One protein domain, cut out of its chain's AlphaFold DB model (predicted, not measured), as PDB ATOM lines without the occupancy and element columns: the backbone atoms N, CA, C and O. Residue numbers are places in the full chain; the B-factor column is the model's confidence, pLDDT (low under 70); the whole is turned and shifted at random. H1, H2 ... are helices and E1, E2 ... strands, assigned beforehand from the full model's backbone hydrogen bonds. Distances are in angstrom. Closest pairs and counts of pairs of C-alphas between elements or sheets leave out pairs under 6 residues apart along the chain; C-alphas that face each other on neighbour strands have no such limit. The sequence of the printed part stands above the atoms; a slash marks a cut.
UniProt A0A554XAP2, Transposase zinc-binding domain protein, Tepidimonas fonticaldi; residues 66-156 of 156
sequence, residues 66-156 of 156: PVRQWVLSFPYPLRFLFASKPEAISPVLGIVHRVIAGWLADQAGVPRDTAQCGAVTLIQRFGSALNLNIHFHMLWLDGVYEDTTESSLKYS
ATOM      1  N   PRO A  66      36.525  21.621 -37.186       91.00
ATOM      2  CA  PRO A  66      35.129  21.402 -37.541       91.00
ATOM      3  C   PRO A  66      34.862  19.914 -37.805       91.00
ATOM      4  O   PRO A  66      35.665  19.214 -38.425       91.00
ATOM      5  N   VAL A  67      33.714  19.431 -37.326       93.19
ATOM      6  CA  VAL A  67      33.265  18.044 -37.492       93.19
ATOM      7  C   VAL A  67      31.893  18.034 -38.148       93.19
ATOM      8  O   VAL A  67      30.968  18.712 -37.700       93.19
ATOM      9  N   ARG A  68      31.737  17.196 -39.171       93.31
ATOM     10  CA  ARG A  68      30.474  16.922 -39.851       93.31
ATOM     11  C   ARG A  68      29.968  15.533 -39.482       93.31
ATOM     12  O   ARG A  68      30.656  14.529 -39.674       93.31
ATOM     13  N   GLN A  69      28.737  15.464 -38.981       94.00
ATOM     14  CA  GLN A  69      28.077  14.196 -38.680       94.00
ATOM     15  C   GLN A  69      27.270  13.695 -39.882       94.00
ATOM     16  O   GLN A  69      26.433  14.411 -40.426       94.00
ATOM     17  N   TRP A  70      27.469  12.427 -40.231       95.50
ATOM     18  CA  TRP A  70      26.702  11.698 -41.236       95.50
ATOM     19  C   TRP A  70      26.085  10.448 -40.617       95.50
ATOM     20  O   TRP A  70      26.763   9.693 -39.918       95.50
ATOM     21  N   VAL A  71      24.807  10.201 -40.901       96.25
ATOM     22  CA  VAL A  71      24.119   8.978 -40.473       96.25
ATOM     23  C   VAL A  71      23.655   8.204 -41.697       96.25
ATOM     24  O   VAL A  71      22.805   8.678 -42.448       96.25
ATOM     25  N   LEU A  72      24.189   6.996 -41.887       96.88
ATOM     26  CA  LEU A  72      23.757   6.093 -42.951       96.88
ATOM     27  C   LEU A  72      22.857   5.003 -42.374       96.88
ATOM     28  O   LEU A  72      23.316   4.123 -41.644       96.88
ATOM     29  N   SER A  73      21.580   5.049 -42.742       93.81
ATOM     30  CA  SER A  73      20.612   3.992 -42.446       93.81
ATOM     31  C   SER A  73      20.390   3.119 -43.673       93.81
ATOM     32  O   SER A  73      20.184   3.624 -44.773       93.81
ATOM     33  N   PHE A  74      20.385   1.802 -43.487       95.25
ATOM     34  CA  PHE A  74      20.207   0.865 -44.595       95.25
ATOM     35  C   PHE A  74      18.731   0.528 -44.844       95.25
ATOM     36  O   PHE A  74      17.938   0.556 -43.900       95.25
ATOM     37  N   PRO A  75      18.340   0.148 -46.072       94.69
ATOM     38  CA  PRO A  75      17.071  -0.525 -46.336       94.69
ATOM     39  C   PRO A  75      16.922  -1.816 -45.518       94.69
ATOM     40  O   PRO A  75      17.913  -2.490 -45.226       94.69
ATOM     41  N   TYR A  76      15.683  -2.199 -45.189       94.19
ATOM     42  CA  TYR A  76      15.396  -3.382 -44.363       94.19
ATOM     43  C   TYR A  76      16.120  -4.665 -44.811       94.19
ATOM     44  O   TYR A  76      16.764  -5.276 -43.957       94.19
ATOM     45  N   PRO A  77      16.121  -5.060 -46.103       95.38
ATOM     46  CA  PRO A  77      16.810  -6.280 -46.539       95.38
ATOM     47  C   PRO A  77      18.306  -6.288 -46.204       95.38
ATOM     48  O   PRO A  77      18.839  -7.304 -45.761       95.38
ATOM     49  N   LEU A  78      18.981  -5.142 -46.342       95.75
ATOM     50  CA  LEU A  78      20.403  -5.022 -46.020       95.75
ATOM     51  C   LEU A  78      20.659  -5.076 -44.513       95.75
ATOM     52  O   LEU A  78      21.652  -5.657 -44.089       95.75
ATOM     53  N   ARG A  79      19.746  -4.557 -43.682       95.31
ATOM     54  CA  ARG A  79      19.846  -4.722 -42.220       95.31
ATOM     55  C   ARG A  79      19.822  -6.199 -41.830       95.31
ATOM     56  O   ARG A  79      20.626  -6.613 -41.001       95.31
ATOM     57  N   PHE A  80      18.942  -6.997 -42.440       94.62
ATOM     58  CA  PHE A  80      18.907  -8.445 -42.206       94.62
ATOM     59  C   PHE A  80      20.175  -9.132 -42.712       94.62
ATOM     60  O   PHE A  80      20.750  -9.946 -41.992       94.62
ATOM     61  N   LEU A  81      20.658  -8.758 -43.899       95.00
ATOM     62  CA  LEU A  81      21.917  -9.274 -44.431       95.00
ATOM     63  C   LEU A  81      23.080  -9.020 -43.467       95.00
ATOM     64  O   LEU A  81      23.795  -9.954 -43.137       95.00
ATOM     65  N   PHE A  82      23.247  -7.793 -42.973       95.81
ATOM     66  CA  PHE A  82      24.338  -7.437 -42.058       95.81
ATOM     67  C   PHE A  82      24.187  -8.036 -40.656       95.81
ATOM     68  O   PHE A  82      25.178  -8.196 -39.940       95.81
ATOM     69  N   ALA A  83      22.961  -8.365 -40.245       93.19
ATOM     70  CA  ALA A  83      22.728  -9.106 -39.011       93.19
ATOM     71  C   ALA A  83      23.219 -10.553 -39.142       93.19
ATOM     72  O   ALA A  83      23.890 -11.048 -38.240       93.19
ATOM     73  N   SER A  84      22.924 -11.193 -40.277       94.69
ATOM     74  CA  SER A  84      23.290 -12.585 -40.559       94.69
ATOM     75  C   SER A  84      24.733 -12.761 -41.040       94.69
ATOM     76  O   SER A  84      25.315 -13.818 -40.823       94.69
ATOM     77  N   LYS A  85      25.304 -11.739 -41.689       96.06
ATOM     78  CA  LYS A  85      26.668 -11.703 -42.241       96.06
ATOM     79  C   LYS A  85      27.414 -10.446 -41.773       96.06
ATOM     80  O   LYS A  85      27.558  -9.487 -42.541       96.06
ATOM     81  N   PRO A  86      27.846 -10.388 -40.500       93.25
ATOM     82  CA  PRO A  86      28.528  -9.223 -39.939       93.25
ATOM     83  C   PRO A  86      29.808  -8.826 -40.683       93.25
ATOM     84  O   PRO A  86      30.171  -7.653 -40.685       93.25
ATOM     85  N   GLU A  87      30.477  -9.777 -41.328       96.06
ATOM     86  CA  GLU A  87      31.690  -9.582 -42.120       96.06
ATOM     87  C   GLU A  87      31.474  -8.669 -43.336       96.06
ATOM     88  O   GLU A  87      32.404  -7.992 -43.768       96.06
ATOM     89  N   ALA A  88      30.239  -8.571 -43.843       95.81
ATOM     90  CA  ALA A  88      29.898  -7.680 -44.950       95.81
ATOM     91  C   ALA A  88      29.894  -6.192 -44.549       95.81
ATOM     92  O   ALA A  88      29.935  -5.322 -45.419       95.81
ATOM     93  N   ILE A  89      29.876  -5.880 -43.248       96.12
ATOM     94  CA  ILE A  89      29.833  -4.499 -42.753       96.12
ATOM     95  C   ILE A  89      31.128  -3.749 -43.083       96.12
ATOM     96  O   ILE A  89      31.060  -2.611 -43.540       96.12
ATOM     97  N   SER A  90      32.299  -4.366 -42.887       95.56
ATOM     98  CA  SER A  90      33.587  -3.683 -43.091       95.56
ATOM     99  C   SER A  90      33.835  -3.288 -44.555       95.56
ATOM    100  O   SER A  90      34.179  -2.129 -44.793       95.56
ATOM    101  N   PRO A  91      33.602  -4.160 -45.561       97.31
ATOM    102  CA  PRO A  91      33.692  -3.764 -46.967       97.31
ATOM    103  C   PRO A  91      32.710  -2.649 -47.341       97.31
ATOM    104  O   PRO A  91      33.088  -1.705 -48.034       97.31
ATOM    105  N   VAL A  92      31.467  -2.717 -46.850       97.06
ATOM    106  CA  VAL A  92      30.457  -1.673 -47.091       97.06
ATOM    107  C   VAL A  92      30.891  -0.345 -46.480       97.06
ATOM    108  O   VAL A  92      30.803   0.685 -47.145       97.06
ATOM    109  N   LEU A  93      31.421  -0.358 -45.255       97.38
ATOM    110  CA  LEU A  93      31.971   0.835 -44.621       97.38
ATOM    111  C   LEU A  93      33.119   1.435 -45.445       97.38
ATOM    112  O   LEU A  93      33.146   2.644 -45.649       97.38
ATOM    113  N   GLY A  94      34.009   0.600 -45.990       97.62
ATOM    114  CA  GLY A  94      35.087   1.052 -46.869       97.62
ATOM    115  C   GLY A  94      34.589   1.741 -48.147       97.62
ATOM    116  O   GLY A  94      35.192   2.714 -48.595       97.62
ATOM    117  N   ILE A  95      33.474   1.285 -48.730       97.62
ATOM    118  CA  ILE A  95      32.835   1.962 -49.874       97.62
ATOM    119  C   ILE A  95      32.295   3.327 -49.446       97.62
ATOM    120  O   ILE A  95      32.581   4.328 -50.100       97.62
ATOM    121  N   VAL A  96      31.551   3.377 -48.338       97.38
ATOM    122  CA  VAL A  96      30.970   4.620 -47.809       97.38
ATOM    123  C   VAL A  96      32.063   5.644 -47.507       97.38
ATOM    124  O   VAL A  96      31.953   6.796 -47.919       97.38
ATOM    125  N   HIS A  97      33.151   5.221 -46.858       96.69
ATOM    126  CA  HIS A  97      34.298   6.083 -46.573       96.69
ATOM    127  C   HIS A  97      34.936   6.635 -47.842       96.69
ATOM    128  O   HIS A  97      35.186   7.832 -47.918       96.69
ATOM    129  N   ARG A  98      35.137   5.800 -48.866       96.44
ATOM    130  CA  ARG A  98      35.714   6.237 -50.143       96.44
ATOM    131  C   ARG A  98      34.856   7.292 -50.843       96.44
ATOM    132  O   ARG A  98      35.400   8.229 -51.415       96.44
ATOM    133  N   VAL A  99      33.530   7.145 -50.793       96.75
ATOM    134  CA  VAL A  99      32.593   8.112 -51.387       96.75
ATOM    135  C   VAL A  99      32.658   9.453 -50.657       96.75
ATOM    136  O   VAL A  99      32.774  10.485 -51.311       96.75
ATOM    137  N   ILE A 100      32.632   9.447 -49.321       96.38
ATOM    138  CA  ILE A 100      32.672  10.688 -48.532       96.38
ATOM    139  C   ILE A 100      34.037  11.374 -48.657       96.38
ATOM    140  O   ILE A 100      34.084  12.577 -48.888       96.38
ATOM    141  N   ALA A 101      35.140  10.623 -48.576       95.56
ATOM    142  CA  ALA A 101      36.486  11.168 -48.756       95.56
ATOM    143  C   ALA A 101      36.679  11.771 -50.156       95.56
ATOM    144  O   ALA A 101      37.218  12.866 -50.287       95.56
ATOM    145  N   GLY A 102      36.186  11.095 -51.200       95.56
ATOM    146  CA  GLY A 102      36.210  11.627 -52.561       95.56
ATOM    147  C   GLY A 102      35.415  12.924 -52.693       95.56
ATOM    148  O   GLY A 102      35.896  13.865 -53.312       95.56
ATOM    149  N   TRP A 103      34.237  12.998 -52.066       95.38
ATOM    150  CA  TRP A 103      33.443  14.227 -52.030       95.38
ATOM    151  C   TRP A 103      34.170  15.361 -51.293       95.38
ATOM    152  O   TRP A 103      34.205  16.475 -51.804       95.38
ATOM    153  N   LEU A 104      34.796  15.089 -50.141       94.75
ATOM    154  CA  LEU A 104      35.585  16.082 -49.400       94.75
ATOM    155  C   LEU A 104      36.765  16.611 -50.221       94.75
ATOM    156  O   LEU A 104      36.987  17.817 -50.256       94.75
ATOM    157  N   ALA A 105      37.479  15.730 -50.922       94.38
ATOM    158  CA  ALA A 105      38.557  16.117 -51.827       94.38
ATOM    159  C   ALA A 105      38.059  17.027 -52.961       94.38
ATOM    160  O   ALA A 105      38.673  18.056 -53.233       94.38
ATOM    161  N   ASP A 106      36.910  16.692 -53.567       95.12
ATOM    162  CA  ASP A 106      36.296  17.526 -54.606       95.12
ATOM    163  C   ASP A 106      35.900  18.909 -54.056       95.12
ATOM    164  O   ASP A 106      36.078  19.912 -54.742       95.12
ATOM    165  N   GLN A 107      35.376  18.980 -52.823       93.56
ATOM    166  CA  GLN A 107      35.045  20.257 -52.175       93.56
ATOM    167  C   GLN A 107      36.292  21.095 -51.858       93.56
ATOM    168  O   GLN A 107      36.244  22.314 -51.986       93.56
ATOM    169  N   ALA A 108      37.394  20.452 -51.471       91.94
ATOM    170  CA  ALA A 108      38.667  21.112 -51.187       91.94
ATOM    171  C   ALA A 108      39.467  21.469 -52.456       91.94
ATOM    172  O   ALA A 108      40.462  22.184 -52.375       91.94
ATOM    173  N   GLY A 109      39.059  20.977 -53.631       93.31
ATOM    174  CA  GLY A 109      39.760  21.221 -54.893       93.31
ATOM    175  C   GLY A 109      41.102  20.492 -55.017       93.31
ATOM    176  O   GLY A 109      41.947  20.914 -55.806       93.31
ATOM    177  N   VAL A 110      41.307  19.406 -54.263       91.62
ATOM    178  CA  VAL A 110      42.549  18.615 -54.289       91.62
ATOM    179  C   VAL A 110      42.366  17.281 -55.026       91.62
ATOM    180  O   VAL A 110      41.263  16.720 -55.037       91.62
ATOM    181  N   PRO A 111      43.431  16.710 -55.618       92.94
ATOM    182  CA  PRO A 111      43.380  15.364 -56.181       92.94
ATOM    183  C   PRO A 111      43.002  14.315 -55.123       92.94
ATOM    184  O   PRO A 111      43.578  14.263 -54.034       92.94
ATOM    185  N   ARG A 112      42.039  13.443 -55.448       93.00
ATOM    186  CA  ARG A 112      41.488  12.443 -54.510       93.00
ATOM    187  C   ARG A 112      42.517  11.450 -53.967       93.00
ATOM    188  O   ARG A 112      42.326  10.927 -52.877       93.00
ATOM    189  N   ASP A 113      43.557  11.155 -54.735       90.69
ATOM    190  CA  ASP A 113      44.664  10.267 -54.363       90.69
ATOM    191  C   ASP A 113      45.652  10.910 -53.378       90.69
ATOM    192  O   ASP A 113      46.375  10.195 -52.687       90.69
ATOM    193  N   THR A 114      45.638  12.240 -53.272       88.31
ATOM    194  CA  THR A 114      46.441  13.010 -52.309       88.31
ATOM    195  C   THR A 114      45.662  13.416 -51.056       88.31
ATOM    196  O   THR A 114      46.260  13.735 -50.032       88.31
ATOM    197  N   ALA A 115      44.327  13.380 -51.109       90.19
ATOM    198  CA  ALA A 115      43.462  13.815 -50.022       90.19
ATOM    199  C   ALA A 115      43.538  12.878 -48.807       90.19
ATOM    200  O   ALA A 115      43.109  11.723 -48.855       90.19
ATOM    201  N   GLN A 116      43.997  13.405 -47.673       91.50
ATOM    202  CA  GLN A 116      43.970  12.688 -46.402       91.50
ATOM    203  C   GLN A 116      42.759  13.135 -45.578       91.50
ATOM    204  O   GLN A 116      42.663  14.285 -45.172       91.50
ATOM    205  N   CYS A 117      41.811  12.238 -45.318       92.88
ATOM    206  CA  CYS A 117      40.614  12.537 -44.522       92.88
ATOM    207  C   CYS A 117      40.652  11.817 -43.169       92.88
ATOM    208  O   CYS A 117      41.226  10.736 -43.049       92.88
ATOM    209  N   GLY A 118      39.977  12.377 -42.161       92.88
ATOM    210  CA  GLY A 118      39.821  11.748 -40.845       92.88
ATOM    211  C   GLY A 118      38.359  11.466 -40.513       92.88
ATOM    212  O   GLY A 118      37.523  12.365 -40.593       92.88
ATOM    213  N   ALA A 119      38.056  10.232 -40.101       95.12
ATOM    214  CA  ALA A 119      36.706   9.834 -39.715       95.12
ATOM    215  C   ALA A 119      36.688   8.848 -38.542       95.12
ATOM    216  O   ALA A 119      37.500   7.928 -38.463       95.12
ATOM    217  N   VAL A 120      35.687   8.987 -37.672       96.00
ATOM    218  CA  VAL A 120      35.334   8.003 -36.641       96.00
ATOM    219  C   VAL A 120      33.939   7.477 -36.941       96.00
ATOM    220  O   VAL A 120      32.988   8.246 -37.054       96.00
ATOM    221  N   THR A 121      33.795   6.159 -37.081       96.19
ATOM    222  CA  THR A 121      32.491   5.522 -37.317       96.19
ATOM    223  C   THR A 121      32.073   4.648 -36.143       96.19
ATOM    224  O   THR A 121      32.800   3.746 -35.734       96.19
ATOM    225  N   LEU A 122      30.859   4.877 -35.645       92.94
ATOM    226  CA  LEU A 122      30.175   4.032 -34.680       92.94
ATOM    227  C   LEU A 122      29.078   3.241 -35.398       92.94
ATOM    228  O   LEU A 122      28.107   3.806 -35.903       92.94
ATOM    229  N   ILE A 123      29.224   1.918 -35.430       92.62
ATOM    230  CA  ILE A 123      28.223   1.014 -36.005       92.62
ATOM    231  C   ILE A 123      27.219   0.650 -34.914       92.62
ATOM    232  O   ILE A 123      27.549  -0.057 -33.960       92.62
ATOM    233  N   GLN A 124      25.981   1.104 -35.068       89.50
ATOM    234  CA  GLN A 124      24.881   0.751 -34.179       89.50
ATOM    235  C   GLN A 124      24.045  -0.351 -34.821       89.50
ATOM    236  O   GLN A 124      23.773  -0.307 -36.015       89.50
ATOM    237  N   ARG A 125      23.670  -1.372 -34.039       88.88
ATOM    238  CA  ARG A 125      22.922  -2.546 -34.532       88.88
ATOM    239  C   ARG A 125      21.430  -2.508 -34.217       88.88
ATOM    240  O   ARG A 125      20.653  -3.202 -34.872       88.88
ATOM    241  N   PHE A 126      21.040  -1.716 -33.227       85.94
ATOM    242  CA  PHE A 126      19.676  -1.652 -32.718       85.94
ATOM    243  C   PHE A 126      19.214  -0.204 -32.587       85.94
ATOM    244  O   PHE A 126      20.027   0.692 -32.354       85.94
ATOM    245  N   GLY A 127      17.906   0.006 -32.736       82.56
ATOM    246  CA  GLY A 127      17.252   1.256 -32.354       82.56
ATOM    247  C   GLY A 127      17.003   1.334 -30.846       82.56
ATOM    248  O   GLY A 127      17.223   0.370 -30.113       82.56
ATOM    249  N   SER A 128      16.484   2.472 -30.383       77.06
ATOM    250  CA  SER A 128      16.113   2.683 -28.973       77.06
ATOM    251  C   SER A 128      15.047   1.703 -28.470       77.06
ATOM    252  O   SER A 128      15.035   1.373 -27.290       77.06
ATOM    253  N   ALA A 129      14.197   1.188 -29.366       82.25
ATOM    254  CA  ALA A 129      13.211   0.148 -29.075       82.25
ATOM    255  C   ALA A 129      13.782  -1.285 -29.166       82.25
ATOM    256  O   ALA A 129      13.019  -2.246 -29.203       82.25
ATOM    257  N   LEU A 130      15.109  -1.442 -29.262       79.75
ATOM    258  CA  LEU A 130      15.813  -2.719 -29.454       79.75
ATOM    259  C   LEU A 130      15.442  -3.476 -30.743       79.75
ATOM    260  O   LEU A 130      15.790  -4.643 -30.915       79.75
ATOM    261  N   ASN A 131      14.787  -2.808 -31.691       87.88
ATOM    262  CA  ASN A 131      14.527  -3.348 -33.018       87.88
ATOM    263  C   ASN A 131      15.820  -3.409 -33.840       87.88
ATOM    264  O   ASN A 131      16.672  -2.522 -33.730       87.88
ATOM    265  N   LEU A 132      15.955  -4.428 -34.699       90.50
ATOM    266  CA  LEU A 132      17.096  -4.548 -35.607       90.50
ATOM    267  C   LEU A 132      17.172  -3.312 -36.509       90.50
ATOM    268  O   LEU A 132      16.317  -3.082 -37.368       90.50
ATOM    269  N   ASN A 133      18.219  -2.521 -36.316       92.81
ATOM    270  CA  ASN A 133      18.453  -1.303 -37.064       92.81
ATOM    271  C   ASN A 133      19.956  -1.089 -37.190       92.81
ATOM    272  O   ASN A 133      20.547  -0.329 -36.429       92.81
ATOM    273  N   ILE A 134      20.589  -1.810 -38.116       94.31
ATOM    274  CA  ILE A 134      22.004  -1.592 -38.409       94.31
ATOM    275  C   ILE A 134      22.130  -0.259 -39.147       94.31
ATOM    276  O   ILE A 134      21.472  -0.063 -40.168       94.31
ATOM    277  N   HIS A 135      22.933   0.655 -38.609       95.50
ATOM    278  CA  HIS A 135      23.198   1.976 -39.175       95.50
ATOM    279  C   HIS A 135      24.553   2.510 -38.699       95.50
ATOM    280  O   HIS A 135      25.089   2.077 -37.674       95.50
ATOM    281  N   PHE A 136      25.129   3.430 -39.468       96.88
ATOM    282  CA  PHE A 136      26.437   4.016 -39.183       96.88
ATOM    283  C   PHE A 136      26.269   5.462 -38.740       96.88
ATOM    284  O   PHE A 136      25.681   6.254 -39.470       96.88
ATOM    285  N   HIS A 137      26.828   5.809 -37.583       95.44
ATOM    286  CA  HIS A 137      27.091   7.195 -37.201       95.44
ATOM    287  C   HIS A 137      28.540   7.500 -37.523       95.44
ATOM    288  O   HIS A 137      29.434   6.827 -37.017       95.44
ATOM    289  N   MET A 138      28.779   8.479 -38.378       96.69
ATOM    290  CA  MET A 138      30.108   8.817 -38.862       96.69
ATOM    291  C   MET A 138      30.391  10.277 -38.540       96.69
ATOM    292  O   MET A 138      29.637  11.159 -38.939       96.69
ATOM    293  N   LEU A 139      31.474  10.521 -37.814       95.88
ATOM    294  CA  LEU A 139      31.997  11.845 -37.510       95.88
ATOM    295  C   LEU A 139      33.213  12.063 -38.401       95.88
ATOM    296  O   LEU A 139      34.220  11.376 -38.233       95.88
ATOM    297  N   TRP A 140      33.088  12.965 -39.365       95.38
ATOM    298  CA  TRP A 140      34.151  13.327 -40.297       95.38
ATOM    299  C   TRP A 140      34.712  14.682 -39.914       95.38
ATOM    300  O   TRP A 140      33.946  15.591 -39.612       95.38
ATOM    301  N   LEU A 141      36.030  14.826 -39.945       93.00
ATOM    302  CA  LEU A 141      36.632  16.152 -39.921       93.00
ATOM    303  C   LEU A 141      36.277  16.868 -41.222       93.00
ATOM    304  O   LEU A 141      36.329  16.259 -42.291       93.00
ATOM    305  N   ASP A 142      35.850  18.123 -41.117       89.69
ATOM    306  CA  ASP A 142      35.460  18.903 -42.289       89.69
ATOM    307  C   ASP A 142      36.732  19.377 -43.003       89.69
ATOM    308  O   ASP A 142      37.501  20.160 -42.447       89.69
ATOM    309  N   GLY A 143      36.973  18.841 -44.202       86.38
ATOM    310  CA  GLY A 143      38.143  19.141 -45.032       86.38
ATOM    311  C   GLY A 143      39.096  17.958 -45.230       86.38
ATOM    312  O   GLY A 143      38.760  16.797 -44.975       86.38
ATOM    313  N   VAL A 144      40.294  18.275 -45.723       89.75
ATOM    314  CA  VAL A 144      41.383  17.333 -46.014       89.75
ATOM    315  C   VAL A 144      42.662  17.811 -45.327       89.75
ATOM    316  O   VAL A 144      42.871  19.006 -45.146       89.75
ATOM    317  N   TYR A 145      43.519  16.880 -44.926       84.12
ATOM    318  CA  TYR A 145      44.845  17.176 -44.409       84.12
ATOM    319  C   TYR A 145      45.832  17.314 -45.562       84.12
ATOM    320  O   TYR A 145      45.916  16.437 -46.425       84.12
ATOM    321  N   GLU A 146      46.599  18.397 -45.540       74.31
ATOM    322  CA  GLU A 146      47.772  18.579 -46.387       74.31
ATOM    323  C   GLU A 146      49.018  18.100 -45.642       74.31
ATOM    324  O   GLU A 146      49.227  18.435 -44.471       74.31
ATOM    325  N   ASP A 147      49.858  17.323 -46.327       64.75
ATOM    326  CA  ASP A 147      51.158  16.906 -45.807       64.75
ATOM    327  C   ASP A 147      52.107  18.111 -45.835       64.75
ATOM    328  O   ASP A 147      52.786  18.397 -46.821       64.75
ATOM    329  N   THR A 148      52.079  18.896 -44.762       56.16
ATOM    330  CA  THR A 148      53.040  19.970 -44.540       56.16
ATOM    331  C   THR A 148      54.206  19.378 -43.761       56.16
ATOM    332  O   THR A 148      54.105  19.082 -42.574       56.16
ATOM    333  N   THR A 149      55.352  19.229 -44.425       49.41
ATOM    334  CA  THR A 149      56.633  18.871 -43.792       49.41
ATOM    335  C   THR A 149      57.147  19.941 -42.815       49.41
ATOM    336  O   THR A 149      58.182  19.752 -42.179       49.41
ATOM    337  N   GLU A 150      56.410  21.041 -42.633       42.72
ATOM    338  CA  GLU A 150      56.590  21.991 -41.544       42.72
ATOM    339  C   GLU A 150      55.471  21.839 -40.514       42.72
ATOM    340  O   GLU A 150      54.292  21.809 -40.850       42.72
ATOM    341  N   SER A 151      55.857  21.800 -39.239       40.16
ATOM    342  CA  SER A 151      55.027  21.587 -38.041       40.16
ATOM    343  C   SER A 151      53.941  22.652 -37.774       40.16
ATOM    344  O   SER A 151      53.540  22.858 -36.629       40.16
ATOM    345  N   SER A 152      53.454  23.350 -38.796       38.12
ATOM    346  CA  SER A 152      52.364  24.317 -38.721       38.12
ATOM    347  C   SER A 152      51.240  23.904 -39.670       38.12
ATOM    348  O   SER A 152      51.227  24.279 -40.842       38.12
ATOM    349  N   LEU A 153      50.288  23.143 -39.128       37.75
ATOM    350  CA  LEU A 153      49.023  22.792 -39.774       37.75
ATOM    351  C   LEU A 153      48.310  24.070 -40.240       37.75
ATOM    352  O   LEU A 153      47.854  24.863 -39.413       37.75
ATOM    353  N   LYS A 154      48.200  24.264 -41.555       37.28
ATOM    354  CA  LYS A 154      47.258  25.223 -42.138       37.28
ATOM    355  C   LYS A 154      45.974  24.478 -42.481       37.28
ATOM    356  O   LYS A 154      46.014  23.428 -43.109       37.28
ATOM    357  N   TYR A 155      44.854  25.021 -42.024       45.84
ATOM    358  CA  TYR A 155      43.518  24.571 -42.397       45.84
ATOM    359  C   TYR A 155      43.038  25.462 -43.545       45.84
ATOM    360  O   TYR A 155      43.117  26.688 -43.417       45.84
ATOM    361  N   SER A 156      42.612  24.853 -44.651       42.75
ATOM    362  CA  SER A 156      41.925  25.511 -45.769       42.75
ATOM    363  C   SER A 156      40.408  25.436 -45.624       42.75
ATOM    364  O   SER A 156      39.910  24.499 -44.955       42.75
TER     365      SER A 156
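Overview. This is residues 66 to 156 of the 156 residues of the protein "Transposase zinc-binding domain protein" of Tepidimonas fonticaldi (UniProt A0A554XAP2). One face of a narrow three-stranded antiparallel sheet, order E1 E3 E2, is covered by the long helix H2 and, across one end, the short helix H1; the other face is bare, and residues 147 to 156 loop beyond the other end. The 91 printed residues run E1 H1 H2 E2 E3, mixed and in two layers, a loose rod of 49 by 24 by 20 A with radius of gyration of the C-alphas 15.9 A.

Arrangement. E1, residues 67 to 73, is antiparallel to inner E3, residues 132 to 141; N 70 and O 138 are 2.8 A apart. H1, residues 76 to 84, runs across E3 at 85 degrees on the local plane; their closest C-alphas, Arg 79 and Ile 134, are 5.4 A apart. H2, residues 86 to 108, is on the same face, height 9.5 A, only just slantwise to E3 at 32 degrees on the local plane. E2, residues 119 to 126, forms a hairpin with E3; N 122 and O 137 are 2.8 A apart. E1, H1 H2, E2 are a split strand-helix-strand unit, E3 between its strands, crossover right-handed. Every O i to N i+4 pair is within hydrogen-bond range in H1, 17 of 19 in H2.

Along the chain. E1 begins at C-alpha 67 (33.265, 18.044, -37.492). H2 spans 33.9 A. E3, 28.8 A, ends at C-alpha 141 (36.632, 16.152, -39.921).

Size, cuts and confidence. The printed part has no cut and no long link. Residues 147 to 156 have pLDDT under 70.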